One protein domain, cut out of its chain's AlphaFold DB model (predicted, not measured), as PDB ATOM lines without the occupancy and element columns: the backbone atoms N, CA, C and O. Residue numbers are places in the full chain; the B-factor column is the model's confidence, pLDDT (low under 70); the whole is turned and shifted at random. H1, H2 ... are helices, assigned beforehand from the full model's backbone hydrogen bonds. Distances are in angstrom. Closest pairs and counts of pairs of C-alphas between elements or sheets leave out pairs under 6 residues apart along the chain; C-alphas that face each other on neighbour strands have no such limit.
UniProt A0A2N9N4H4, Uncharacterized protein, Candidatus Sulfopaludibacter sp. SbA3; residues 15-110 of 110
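AT A GLANCE: This is residues 15 to 110 of the 110 residues of an uncharacterized protein of Candidatus Sulfopaludibacter sp. SbA3 (UniProt A0A2N9N4H4). H4 and H5 stand side by side as a helical hairpin, and the longest helix, H1, slants past both; short H3 lies beyond H4, with H2 at the far end. The printed part has 96 residues with five named helices, H1 to H5 in chain order, and no named strand: all helix. It is compact, radius of gyration of the C-alphas 12.8 A, spanning 37 by 31 by 23 A.

IN THESE COORDINATES: H1, residues 15 to 30, starts at C-alpha (39.652, 1.411, 5.573) and is 22.6 A long. H2 is residues 36 to 42, H3 66 to 69, H4 75 to 82. H5, residues 95 to 108, is 20.5 A long, ending at C-alpha (36.501, 0.354, -21.475).

HOW THE PARTS SIT: H1 touches H5 with residues 17 to 21 alone, at a shallow tilt of 30 degrees, the same way; the closest C-alphas, Ile 18 and Ile 95, are 5.3 A apart. H4, the hub, touches H1, H3 and H5. H4 and H5 run opposite ways at a shallow tilt of 18 degrees; the closest C-alphas, Arg 76 and Cys 105, are 6.1 A apart. H2 is close to but not clearly touching H3. Every O i to N i+4 pair is within hydrogen-bond range in H1, H2, H4 and H5; H3 is too short for one.

THE WHOLE: The printed part has no cut. Links H2 to H3 and H4 to H5 are long. Residue 110 alone is under pLDDT 70.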
ATOM      1  N   ALA A  15      38.487   1.197   6.424       88.12
ATOM      2  CA  ALA A  15      39.652   1.411   5.573       88.12
ATOM      3  C   ALA A  15      40.408   0.101   5.303       88.12
ATOM      4  O   ALA A  15      41.046  -0.033   4.261       88.12
ATOM      5  N   PHE A  16      40.330  -0.876   6.212       90.31
ATOM      6  CA  PHE A  16      41.003  -2.159   6.044       90.31
ATOM      7  C   PHE A  16      40.513  -2.897   4.793       90.31
ATOM      8  O   PHE A  16      41.335  -3.440   4.054       90.31
ATOM      9  N   ASP A  17      39.211  -2.849   4.502       89.75
ATOM     10  CA  ASP A  17      38.631  -3.455   3.297       89.75
ATOM     11  C   ASP A  17      39.164  -2.793   2.025       89.75
ATOM     12  O   ASP A  17      39.528  -3.473   1.065       89.75
ATOM     13  N   ILE A  18      39.281  -1.463   2.038       94.06
ATOM     14  CA  ILE A  18      39.803  -0.672   0.919       94.06
ATOM     15  C   ILE A  18      41.258  -1.058   0.634       94.06
ATOM     16  O   ILE A  18      41.597  -1.435  -0.489       94.06
ATOM     17  N   TRP A  19      42.121  -1.028   1.650       92.44
ATOM     18  CA  TRP A  19      43.534  -1.380   1.485       92.44
ATOM     19  C   TRP A  19      43.725  -2.860   1.128       92.44
ATOM     20  O   TRP A  19      44.599  -3.205   0.328       92.44
ATOM     21  N   SER A  20      42.876  -3.742   1.659       91.62
ATOM     22  CA  SER A  20      42.871  -5.166   1.313       91.62
ATOM     23  C   SER A  20      42.462  -5.407  -0.138       91.62
ATOM     24  O   SER A  20      43.083  -6.230  -0.811       91.62
ATOM     25  N   ALA A  21      41.496  -4.651  -0.665       94.31
ATOM     26  CA  ALA A  21      41.140  -4.705  -2.079       94.31
ATOM     27  C   ALA A  21      42.324  -4.311  -2.973       94.31
ATOM     28  O   ALA A  21      42.622  -5.026  -3.931       94.31
ATOM     29  N   GLY A  22      43.067  -3.257  -2.614       94.75
ATOM     30  CA  GLY A  22      44.311  -2.890  -3.301       94.75
ATOM     31  C   GLY A  22      45.334  -4.034  -3.332       94.75
ATOM     32  O   GLY A  22      45.936  -4.312  -4.369       94.75
ATOM     33  N   ASN A  23      45.474  -4.774  -2.228       93.88
ATOM     34  CA  ASN A  23      46.353  -5.946  -2.157       93.88
ATOM     35  C   ASN A  23      45.891  -7.108  -3.047       93.88
ATOM     36  O   ASN A  23      46.723  -7.756  -3.689       93.88
ATOM     37  N   ILE A  24      44.585  -7.379  -3.101       94.06
ATOM     38  CA  ILE A  24      44.016  -8.403  -3.987       94.06
ATOM     39  C   ILE A  24      44.241  -8.011  -5.449       94.06
ATOM     40  O   ILE A  24      44.716  -8.834  -6.230       94.06
ATOM     41  N   LEU A  25      43.959  -6.757  -5.811       95.31
ATOM     42  CA  LEU A  25      44.173  -6.247  -7.165       95.31
ATOM     43  C   LEU A  25      45.639  -6.369  -7.574       95.31
ATOM     44  O   LEU A  25      45.921  -6.924  -8.634       95.31
ATOM     45  N   HIS A  26      46.571  -5.959  -6.712       96.31
ATOM     46  CA  HIS A  26      47.996  -6.174  -6.952       96.31
ATOM     47  C   HIS A  26      48.292  -7.651  -7.228       96.31
ATOM     48  O   HIS A  26      48.962  -7.971  -8.211       96.31
ATOM     49  N   CYS A  27      47.791  -8.556  -6.381       95.56
ATOM     50  CA  CYS A  27      48.013  -9.993  -6.527       95.56
ATOM     51  C   CYS A  27      47.545 -10.521  -7.889       95.56
ATOM     52  O   CYS A  27      48.266 -11.265  -8.553       95.56
ATOM     53  N   VAL A  28      46.364 -10.102  -8.341       94.75
ATOM     54  CA  VAL A  28      45.816 -10.534  -9.631       94.75
ATOM     55  C   VAL A  28      46.614  -9.948 -10.798       94.75
ATOM     56  O   VAL A  28      47.004 -10.691 -11.700       94.75
ATOM     57  N   LEU A  29      46.886  -8.640 -10.783       94.06
ATOM     58  CA  LEU A  29      47.542  -7.942 -11.893       94.06
ATOM     59  C   LEU A  29      49.003  -8.356 -12.064       94.06
ATOM     60  O   LEU A  29      49.453  -8.592 -13.184       94.06
ATOM     61  N   ALA A  30      49.730  -8.488 -10.956       94.12
ATOM     62  CA  ALA A  30      51.125  -8.902 -10.961       94.12
ATOM     63  C   ALA A  30      51.305 -10.430 -10.956       94.12
ATOM     64  O   ALA A  30      52.434 -10.910 -11.027       94.12
ATOM     65  N   LYS A  31      50.210 -11.203 -10.872       93.12
ATOM     66  CA  LYS A  31      50.221 -12.669 -10.693       93.12
ATOM     67  C   LYS A  31      51.030 -13.101  -9.461       93.12
ATOM     68  O   LYS A  31      51.771 -14.080  -9.496       93.12
ATOM     69  N   GLY A  32      50.879 -12.352  -8.376       94.50
ATOM     70  CA  GLY A  32      51.647 -12.466  -7.144       94.50
ATOM     71  C   GLY A  32      51.964 -11.090  -6.567       94.50
ATOM     72  O   GLY A  32      51.264 -10.109  -6.814       94.50
ATOM     73  N   PHE A  33      53.044 -10.994  -5.804       95.69
ATOM     74  CA  PHE A  33      53.526  -9.720  -5.283       95.69
ATOM     75  C   PHE A  33      54.864  -9.390  -5.927       95.69
ATOM     76  O   PHE A  33      55.706 -10.269  -6.074       95.69
ATOM     77  N   VAL A  34      55.034  -8.131  -6.316       97.44
ATOM     78  CA  VAL A  34      56.237  -7.635  -6.976       97.44
ATOM     79  C   VAL A  34      56.814  -6.572  -6.078       97.44
ATOM     80  O   VAL A  34      56.207  -5.525  -5.843       97.44
ATOM     81  N   THR A  35      57.978  -6.879  -5.530       97.94
ATOM     82  CA  THR A  35      58.744  -5.919  -4.753       97.94
ATOM     83  C   THR A  35      59.604  -5.046  -5.658       97.94
ATOM     84  O   THR A  35      59.821  -5.368  -6.825       97.94
ATOM     85  N   PHE A  36      60.147  -3.951  -5.122       98.06
ATOM     86  CA  PHE A  36      61.173  -3.174  -5.832       98.06
ATOM     87  C   PHE A  36      62.376  -4.047  -6.209       98.06
ATOM     88  O   PHE A  36      62.925  -3.908  -7.299       98.06
ATOM     89  N   HIS A  37      62.756  -4.984  -5.336       97.62
ATOM     90  CA  HIS A  37      63.825  -5.931  -5.628       97.62
ATOM     91  C   HIS A  37      63.464  -6.831  -6.816       97.62
ATOM     92  O   HIS A  37      64.238  -6.908  -7.767       97.62
ATOM     93  N   ASP A  38      62.277  -7.444  -6.802       97.69
ATOM     94  CA  ASP A  38      61.815  -8.299  -7.902       97.69
ATOM     95  C   ASP A  38      61.725  -7.512  -9.212       97.69
ATOM     96  O   ASP A  38      62.176  -7.985 -10.252       97.69
ATOM     97  N   ALA A  39      61.203  -6.282  -9.165       97.31
ATOM     98  CA  ALA A  39      61.106  -5.403 -10.324       97.31
ATOM     99  C   ALA A  39      62.480  -5.139 -10.960       97.31
ATOM    100  O   ALA A  39      62.605  -5.223 -12.180       97.31
ATOM    101  N   LEU A  40      63.512  -4.888 -10.148       97.50
ATOM    102  CA  LEU A  40      64.885  -4.684 -10.624       97.50
ATOM    103  C   LEU A  40      65.557  -5.977 -11.106       97.50
ATOM    104  O   LEU A  40      66.429  -5.914 -11.966       97.50
ATOM    105  N   GLN A  41      65.161  -7.145 -10.593       97.19
ATOM    106  CA  GLN A  41      65.610  -8.432 -11.141       97.19
ATOM    107  C   GLN A  41      64.966  -8.724 -12.502       97.19
ATOM    108  O   GLN A  41      65.628  -9.235 -13.401       97.19
ATOM    109  N   ILE A  42      63.682  -8.387 -12.668       94.81
ATOM    110  CA  ILE A  42      62.940  -8.578 -13.924       94.81
ATOM    111  C   ILE A  42      63.406  -7.569 -14.985       94.81
ATOM    112  O   ILE A  42      63.535  -7.930 -16.155       94.81
ATOM    113  N   LYS A  43      63.644  -6.317 -14.579       95.94
ATOM    114  CA  LYS A  43      64.046  -5.193 -15.433       95.94
ATOM    115  C   LYS A  43      65.093  -4.311 -14.737       95.94
ATOM    116  O   LYS A  43      64.734  -3.314 -14.098       95.94
ATOM    117  N   PRO A  44      66.390  -4.643 -14.852       96.69
ATOM    118  CA  PRO A  44      67.469  -3.854 -14.256       96.69
ATOM    119  C   PRO A  44      67.490  -2.387 -14.706       96.69
ATOM    120  O   PRO A  44      67.910  -1.512 -13.950       96.69
ATOM    121  N   GLU A  45      66.996  -2.097 -15.912       96.06
ATOM    122  CA  GLU A  45      66.874  -0.749 -16.466       96.06
ATOM    123  C   GLU A  45      65.900   0.152 -15.698       96.06
ATOM    124  O   GLU A  45      65.926   1.360 -15.886       96.06
ATOM    125  N   LEU A  46      65.062  -0.400 -14.812       95.56
ATOM    126  CA  LEU A  46      64.208   0.395 -13.926       95.56
ATOM    127  C   LEU A  46      64.979   1.041 -12.765       95.56
ATOM    128  O   LEU A  46      64.403   1.828 -12.007       95.56
ATOM    129  N   SER A  47      66.272   0.738 -12.613       94.75
ATOM    130  CA  SER A  47      67.133   1.402 -11.635       94.75
ATOM    131  C   SER A  47      67.159   2.913 -11.883       94.75
ATOM    132  O   SER A  47      67.452   3.367 -12.986       94.75
ATOM    133  N   GLY A  48      66.798   3.700 -10.867       94.00
ATOM    134  CA  GLY A  48      66.655   5.157 -10.979       94.00
ATOM    135  C   GLY A  48      65.350   5.644 -11.627       94.00
ATOM    136  O   GLY A  48      65.106   6.847 -11.641       94.00
ATOM    137  N   HIS A  49      64.496   4.743 -12.125       95.12
ATOM    138  CA  HIS A  49      63.168   5.066 -12.674       95.12
ATOM    139  C   HIS A  49      62.009   4.683 -11.741       95.12
ATOM    140  O   HIS A  49      60.882   5.161 -11.916       95.12
ATOM    141  N   LEU A  50      62.271   3.814 -10.766       96.25
ATOM    142  CA  LEU A  50      61.382   3.550  -9.639       96.25
ATOM    143  C   LEU A  50      61.640   4.569  -8.526       96.25
ATOM    144  O   LEU A  50      62.795   4.882  -8.232       96.25
ATOM    145  N   SER A  51      60.572   5.065  -7.913       96.06
ATOM    146  CA  SER A  51      60.630   5.982  -6.773       96.06
ATOM    147  C   SER A  51      59.730   5.506  -5.637       96.06
ATOM    148  O   SER A  51      58.867   4.645  -5.821       96.06
ATOM    149  N   ASP A  52      59.901   6.107  -4.461       95.88
ATOM    150  CA  ASP A  52      59.067   5.821  -3.287       95.88
ATOM    151  C   ASP A  52      57.578   6.102  -3.549       95.88
ATOM    152  O   ASP A  52      56.710   5.463  -2.967       95.88
ATOM    153  N   GLU A  53      57.258   6.998  -4.484       97.00
ATOM    154  CA  GLU A  53      55.883   7.281  -4.907       97.00
ATOM    155  C   GLU A  53      55.197   6.082  -5.581       97.00
ATOM    156  O   GLU A  53      53.968   5.973  -5.545       97.00
ATOM    157  N   ASP A  54      55.969   5.154  -6.157       97.19
ATOM    158  CA  ASP A  54      55.443   3.917  -6.734       97.19
ATOM    159  C   ASP A  54      55.129   2.861  -5.665       97.19
ATOM    160  O   ASP A  54      54.515   1.842  -5.984       97.19
ATOM    161  N   ALA A  55      55.562   3.056  -4.419       97.25
ATOM    162  CA  ALA A  55      55.417   2.064  -3.363       97.25
ATOM    163  C   ALA A  55      53.971   1.960  -2.880       97.25
ATOM    164  O   ALA A  55      53.252   2.951  -2.833       97.25
ATOM    165  N   SER A  56      53.543   0.774  -2.453       96.56
ATOM    166  CA  SER A  56      52.278   0.615  -1.730       96.56
ATOM    167  C   SER A  56      52.291   1.376  -0.406       96.56
ATOM    168  O   SER A  56      53.241   1.260   0.364       96.56
ATOM    169  N   VAL A  57      51.185   2.054  -0.085       94.25
ATOM    170  CA  VAL A  57      50.996   2.681   1.237       94.25
ATOM    171  C   VAL A  57      51.057   1.646   2.369       94.25
ATOM    172  O   VAL A  57      51.617   1.916   3.427       94.25
ATOM    173  N   PHE A  58      50.496   0.451   2.156       90.75
ATOM    174  CA  PHE A  58      50.369  -0.571   3.201       90.75
ATOM    175  C   PHE A  58      51.582  -1.515   3.273       90.75
ATOM    176  O   PHE A  58      51.954  -1.970   4.351       90.75
ATOM    177  N   PHE A  59      52.230  -1.786   2.135       94.56
ATOM    178  CA  PHE A  59      53.436  -2.615   2.053       94.56
ATOM    179  C   PHE A  59      54.531  -1.899   1.248       94.56
ATOM    180  O   PHE A  59      54.706  -2.209   0.068       94.56
ATOM    181  N   PRO A  60      55.296  -0.970   1.853       95.31
ATOM    182  CA  PRO A  60      56.195  -0.061   1.127       95.31
ATOM    183  C   PRO A  60      57.280  -0.728   0.273       95.31
ATOM    184  O   PRO A  60      57.875  -0.097  -0.588       95.31
ATOM    185  N   ASN A  61      57.543  -2.019   0.466       96.56
ATOM    186  CA  ASN A  61      58.455  -2.777  -0.384       96.56
ATOM    187  C   ASN A  61      57.834  -3.237  -1.718       96.56
ATOM    188  O   ASN A  61      58.566  -3.783  -2.544       96.56
ATOM    189  N   ARG A  62      56.520  -3.077  -1.927       97.38
ATOM    190  CA  ARG A  62      55.782  -3.497  -3.133       97.38
ATOM    191  C   ARG A  62      55.563  -2.337  -4.094       97.38
ATOM    192  O   ARG A  62      55.226  -1.240  -3.657       97.38
ATOM    193  N   VAL A  63      55.680  -2.614  -5.389       97.81
ATOM    194  CA  VAL A  63      55.489  -1.630  -6.464       97.81
ATOM    195  C   VAL A  63      54.026  -1.630  -6.905       97.81
ATOM    196  O   VAL A  63      53.553  -2.602  -7.478       97.81
ATOM    197  N   MET A  64      53.310  -0.530  -6.683       97.62
ATOM    198  CA  MET A  64      51.931  -0.349  -7.152       97.62
ATOM    199  C   MET A  64      51.855   0.111  -8.606       97.62
ATOM    200  O   MET A  64      50.922  -0.264  -9.309       97.62
ATOM    201  N   ASN A  65      52.849   0.864  -9.089       96.69
ATOM    202  CA  ASN A  65      52.931   1.280 -10.491       96.69
ATOM    203  C   ASN A  65      53.400   0.128 -11.390       96.69
ATOM    204  O   ASN A  65      54.513   0.110 -11.925       96.69
ATOM    205  N   LEU A  66      52.543  -0.884 -11.514       96.75
ATOM    206  CA  LEU A  66      52.869  -2.149 -12.151       96.75
ATOM    207  C   LEU A  66      53.175  -2.000 -13.638       96.75
ATOM    208  O   LEU A  66      53.914  -2.824 -14.166       96.75
ATOM    209  N   ARG A  67      52.689  -0.956 -14.317       96.31
ATOM    210  CA  ARG A  67      53.009  -0.704 -15.729       96.31
ATOM    211  C   ARG A  67      54.497  -0.434 -15.962       96.31
ATOM    212  O   ARG A  67      54.996  -0.793 -17.027       96.31
ATOM    213  N   LYS A  68      55.232   0.113 -14.979       95.81
ATOM    214  CA  LYS A  68      56.704   0.234 -15.070       95.81
ATOM    215  C   LYS A  68      57.362  -1.142 -15.246       95.81
ATOM    216  O   LYS A  68      58.313  -1.293 -16.012       95.81
ATOM    217  N   VAL A  69      56.809  -2.174 -14.605       96.19
ATOM    218  CA  VAL A  69      57.301  -3.558 -14.684       96.19
ATOM    219  C   VAL A  69      56.673  -4.311 -15.862       96.19
ATOM    220  O   VAL A  69      57.375  -4.945 -16.649       96.19
ATOM    221  N   TYR A  70      55.364  -4.186 -16.055       95.38
ATOM    222  CA  TYR A  70      54.559  -4.932 -17.016       95.38
ATOM    223  C   TYR A  70      53.840  -3.988 -17.987       95.38
ATOM    224  O   TYR A  70      52.698  -3.589 -17.774       95.38
ATOM    225  N   ASN A  71      54.488  -3.683 -19.111       91.06
ATOM    226  CA  ASN A  71      53.991  -2.706 -20.091       91.06
ATOM    227  C   ASN A  71      52.630  -3.074 -20.723       91.06
ATOM    228  O   ASN A  71      52.015  -2.227 -21.360       91.06
ATOM    229  N   TYR A  72      52.173  -4.324 -20.589       91.06
ATOM    230  CA  TYR A  72      50.880  -4.775 -21.110       91.06
ATOM    231  C   TYR A  72      49.690  -4.396 -20.213       91.06
ATOM    232  O   TYR A  72      48.548  -4.611 -20.614       91.06
ATOM    233  N   ILE A  73      49.928  -3.878 -19.002       93.38
ATOM    234  CA  ILE A  73      48.852  -3.432 -18.112       93.38
ATOM    235  C   ILE A  73      48.216  -2.156 -18.700       93.38
ATOM    236  O   ILE A  73      48.940  -1.186 -18.949       93.38
ATOM    237  N   PRO A  74      46.886  -2.133 -18.924       93.44
ATOM    238  CA  PRO A  74      46.188  -0.958 -19.445       93.44
ATOM    239  C   PRO A  74      46.338   0.268 -18.537       93.44
ATOM    240  O   PRO A  74      46.316   0.130 -17.316       93.44
ATOM    241  N   ASP A  75      46.404   1.466 -19.128       93.62
ATOM    242  CA  ASP A  75      46.618   2.724 -18.392       93.62
ATOM    243  C   ASP A  75      45.586   2.942 -17.283       93.62
ATOM    244  O   ASP A  75      45.960   3.079 -16.125       93.62
ATOM    245  N   ARG A  76      44.290   2.832 -17.599       93.62
ATOM    246  CA  ARG A  76      43.212   3.010 -16.607       93.62
ATOM    247  C   ARG A  76      43.324   2.055 -15.418       93.62
ATOM    248  O   ARG A  76      43.051   2.432 -14.285       93.62
ATOM    249  N   LEU A  77      43.744   0.818 -15.681       94.56
ATOM    250  CA  LEU A  77      43.908  -0.192 -14.643       94.56
ATOM    251  C   LEU A  77      45.146   0.089 -13.783       94.56
ATOM    252  O   LEU A  77      45.112  -0.139 -12.576       94.56
ATOM    253  N   ASN A  78      46.216   0.609 -14.394       95.69
ATOM    254  CA  ASN A  78      47.395   1.073 -13.674       95.69
ATOM    255  C   ASN A  78      47.080   2.303 -12.807       95.69
ATOM    256  O   ASN A  78      47.492   2.355 -11.656       95.69
ATOM    257  N   ASP A  79      46.311   3.259 -13.325       94.88
ATOM    258  CA  ASP A  79      45.897   4.450 -12.582       94.88
ATOM    259  C   ASP A  79      45.074   4.067 -11.345       94.88
ATOM    260  O   ASP A  79      45.347   4.552 -10.246       94.88
ATOM    261  N   LEU A  80      44.132   3.124 -11.499       95.50
ATOM    262  CA  LEU A  80      43.336   2.567 -10.404       95.50
ATOM    263  C   LEU A  80      44.228   1.994  -9.295       95.50
ATOM    264  O   LEU A  80      44.031   2.326  -8.125       95.50
ATOM    265  N   ILE A  81      45.211   1.149  -9.636       95.81
ATOM    266  CA  ILE A  81      46.093   0.543  -8.626       95.81
ATOM    267  C   ILE A  81      47.100   1.545  -8.039       95.81
ATOM    268  O   ILE A  81      47.408   1.471  -6.851       95.81
ATOM    269  N   CYS A  82      47.546   2.539  -8.811       96.38
ATOM    270  CA  CYS A  82      48.392   3.632  -8.325       96.38
ATOM    271  C   CYS A  82      47.688   4.510  -7.285       96.38
ATOM    272  O   CYS A  82      48.357   5.138  -6.471       96.38
ATOM    273  N   ARG A  83      46.351   4.509  -7.205       96.50
ATOM    274  CA  ARG A  83      45.650   5.138  -6.071       96.50
ATOM    275  C   ARG A  83      45.972   4.473  -4.730       96.50
ATOM    276  O   ARG A  83      45.739   5.093  -3.705       96.50
ATOM    277  N   PHE A  84      46.527   3.260  -4.713       96.56
ATOM    278  CA  PHE A  84      47.035   2.600  -3.502       96.56
ATOM    279  C   PHE A  84      48.541   2.817  -3.272       96.56
ATOM    280  O   PHE A  84      49.116   2.199  -2.365       96.56
ATOM    281  N   SER A  85      49.193   3.653  -4.089       97.00
ATOM    282  CA  SER A  85      50.604   4.004  -3.937       97.00
ATOM    283  C   SER A  85      50.802   5.245  -3.062       97.00
ATOM    284  O   SER A  85      49.875   6.025  -2.857       97.00
ATOM    285  N   ILE A  86      52.018   5.443  -2.547       95.19
ATOM    286  CA  ILE A  86      52.386   6.627  -1.756       95.19
ATOM    287  C   ILE A  86      52.187   7.914  -2.568       95.19
ATOM    288  O   ILE A  86      51.694   8.903  -2.035       95.19
ATOM    289  N   GLY A  87      52.521   7.893  -3.862       92.62
ATOM    290  CA  GLY A  87      52.285   9.004  -4.791       92.62
ATOM    291  C   GLY A  87      50.835   9.135  -5.268       92.62
ATOM    292  O   GLY A  87      50.538  10.004  -6.088       92.62
ATOM    293  N   GLY A  88      49.929   8.275  -4.796       83.62
ATOM    294  CA  GLY A  88      48.518   8.308  -5.151       83.62
ATOM    295  C   GLY A  88      47.873   9.623  -4.714       83.62
ATOM    296  O   GLY A  88      47.726   9.894  -3.527       83.62
ATOM    297  N   GLY A  89      47.454  10.448  -5.678       78.94
ATOM    298  CA  GLY A  89      46.936  11.789  -5.379       78.94
ATOM    299  C   GLY A  89      45.603  11.811  -4.619       78.94
ATOM    300  O   GLY A  89      45.338  12.754  -3.876       78.94
ATOM    301  N   LYS A  90      44.751  10.790  -4.792       87.56
ATOM    302  CA  LYS A  90      43.457  10.678  -4.100       87.56
ATOM    303  C   LYS A  90      43.146   9.230  -3.724       87.56
ATOM    304  O   LYS A  90      42.848   8.404  -4.591       87.56
ATOM    305  N   PHE A  91      43.147   8.953  -2.423       90.25
ATOM    306  CA  PHE A  91      42.734   7.664  -1.868       90.25
ATOM    307  C   PHE A  91      41.220   7.444  -1.988       90.25
ATOM    308  O   PHE A  91      40.470   8.347  -2.367       90.25
ATOM    309  N   TYR A  92      40.786   6.212  -1.752       94.25
ATOM    310  CA  TYR A  92      39.370   5.857  -1.694       94.25
ATOM    311  C   TYR A  92      38.845   6.020  -0.270       94.25
ATOM    312  O   TYR A  92      39.537   5.662   0.682       94.25
ATOM    313  N   ASP A  93      37.605   6.488  -0.145       92.56
ATOM    314  CA  ASP A  93      36.910   6.617   1.137       92.56
ATOM    315  C   ASP A  93      35.921   5.466   1.352       92.56
ATOM    316  O   ASP A  93      35.631   5.080   2.484       92.56
ATOM    317  N   ARG A  94      35.379   4.911   0.259       94.06
ATOM    318  CA  ARG A  94      34.439   3.785   0.286       94.06
ATOM    319  C   ARG A  94      34.904   2.679  -0.646       94.06
ATOM    320  O   ARG A  94      35.323   2.933  -1.770       94.06
ATOM    321  N   ILE A  95      34.707   1.431  -0.228       94.00
ATOM    322  CA  ILE A  95      35.010   0.263  -1.066       94.00
ATOM    323  C   ILE A  95      34.226   0.261  -2.388       94.00
ATOM    324  O   ILE A  95      34.724  -0.225  -3.400       94.00
ATOM    325  N   SER A  96      33.029   0.858  -2.401       95.44
ATOM    326  CA  SER A  96      32.224   1.007  -3.616       95.44
ATOM    327  C   SER A  96      32.963   1.785  -4.704       95.44
ATOM    328  O   SER A  96      32.873   1.417  -5.860       95.44
ATOM    329  N   GLU A  97      33.759   2.793  -4.338       96.12
ATOM    330  CA  GLU A  97      34.507   3.604  -5.303       96.12
ATOM    331  C   GLU A  97      35.595   2.781  -6.013       96.12
ATOM    332  O   GLU A  97      35.861   2.998  -7.189       96.12
ATOM    333  N   VAL A  98      36.189   1.797  -5.326       95.94
ATOM    334  CA  VAL A  98      37.120   0.837  -5.944       95.94
ATOM    335  C   VAL A  98      36.384  -0.051  -6.947       95.94
ATOM    336  O   VAL A  98      36.898  -0.337  -8.027       95.94
ATOM    337  N   ALA A  99      35.183  -0.510  -6.585       95.94
ATOM    338  CA  ALA A  99      34.360  -1.352  -7.447       95.94
ATOM    339  C   ALA A  99      33.858  -0.591  -8.685       95.94
ATOM    340  O   ALA A  99      33.880  -1.155  -9.780       95.94
ATOM    341  N   ASP A 100      33.460   0.672  -8.519       96.50
ATOM    342  CA  ASP A 100      33.015   1.560  -9.593       96.50
ATOM    343  C   ASP A 100      34.156   1.805 -10.598       96.50
ATOM    344  O   ASP A 100      33.997   1.519 -11.787       96.50
ATOM    345  N   ASP A 101      35.349   2.194 -10.126       95.38
ATOM    346  CA  ASP A 101      36.525   2.399 -10.990       95.38
ATOM    347  C   ASP A 101      36.918   1.105 -11.735       95.38
ATOM    348  O   ASP A 101      37.310   1.130 -12.908       95.38
ATOM    349  N   LEU A 102      36.794  -0.056 -11.079       95.00
ATOM    350  CA  LEU A 102      37.076  -1.351 -11.701       95.00
ATOM    351  C   LEU A 102      36.039  -1.707 -12.777       95.00
ATOM    352  O   LEU A 102      36.405  -2.244 -13.827       95.00
ATOM    353  N   ALA A 103      34.761  -1.408 -12.536       95.12
ATOM    354  CA  ALA A 103      33.691  -1.603 -13.508       95.12
ATOM    355  C   ALA A 103      33.890  -0.712 -14.743       95.12
ATOM    356  O   ALA A 103      33.776  -1.203 -15.870       95.12
ATOM    357  N   ASP A 104      34.285   0.546 -14.549       94.44
ATOM    358  CA  ASP A 104      34.610   1.480 -15.631       94.44
ATOM    359  C   ASP A 104      35.820   1.013 -16.450       94.44
ATOM    360  O   ASP A 104      35.810   1.064 -17.689       94.44
ATOM    361  N   CYS A 105      36.854   0.487 -15.783       92.88
ATOM    362  CA  CYS A 105      37.985  -0.149 -16.456       92.88
ATOM    363  C   CYS A 105      37.517  -1.330 -17.317       92.88
ATOM    364  O   CYS A 105      37.852  -1.397 -18.501       92.88
ATOM    365  N   ALA A 106      36.706  -2.233 -16.761       90.69
ATOM    366  CA  ALA A 106      36.200  -3.403 -17.473       90.69
ATOM    367  C   ALA A 106      35.303  -3.033 -18.668       90.69
ATOM    368  O   ALA A 106      35.378  -3.680 -19.713       90.69
ATOM    369  N   ALA A 107      34.484  -1.987 -18.541       92.06
ATOM    370  CA  ALA A 107      33.648  -1.482 -19.626       92.06
ATOM    371  C   ALA A 107      34.479  -0.888 -20.774       92.06
ATOM    372  O   ALA A 107      34.119  -1.067 -21.932       92.06
ATOM    373  N   SER A 108      35.607  -0.240 -20.467       87.31
ATOM    374  CA  SER A 108      36.501   0.354 -21.475       87.31
ATOM    375  C   SER A 108      37.340  -0.650 -22.276       87.31
ATOM    376  O   SER A 108      37.956  -0.273 -23.267       87.31
ATOM    377  N   LEU A 109      37.379  -1.914 -21.840       78.38
ATOM    378  CA  LEU A 109      38.090  -3.007 -22.511       78.38
ATOM    379  C   LEU A 109      37.204  -3.784 -23.504       78.38
ATOM    380  O   LEU A 109      37.690  -4.732 -24.123       78.38
ATOM    381  N   ARG A 110      35.916  -3.430 -23.613       58.50
ATOM    382  CA  ARG A 110      34.949  -4.013 -24.556       58.50
ATOM    383  C   ARG A 110      34.847  -3.178 -25.824       58.50
ATOM    384  O   ARG A 110      34.660  -3.808 -26.887       58.50
TER     385      ARG A 110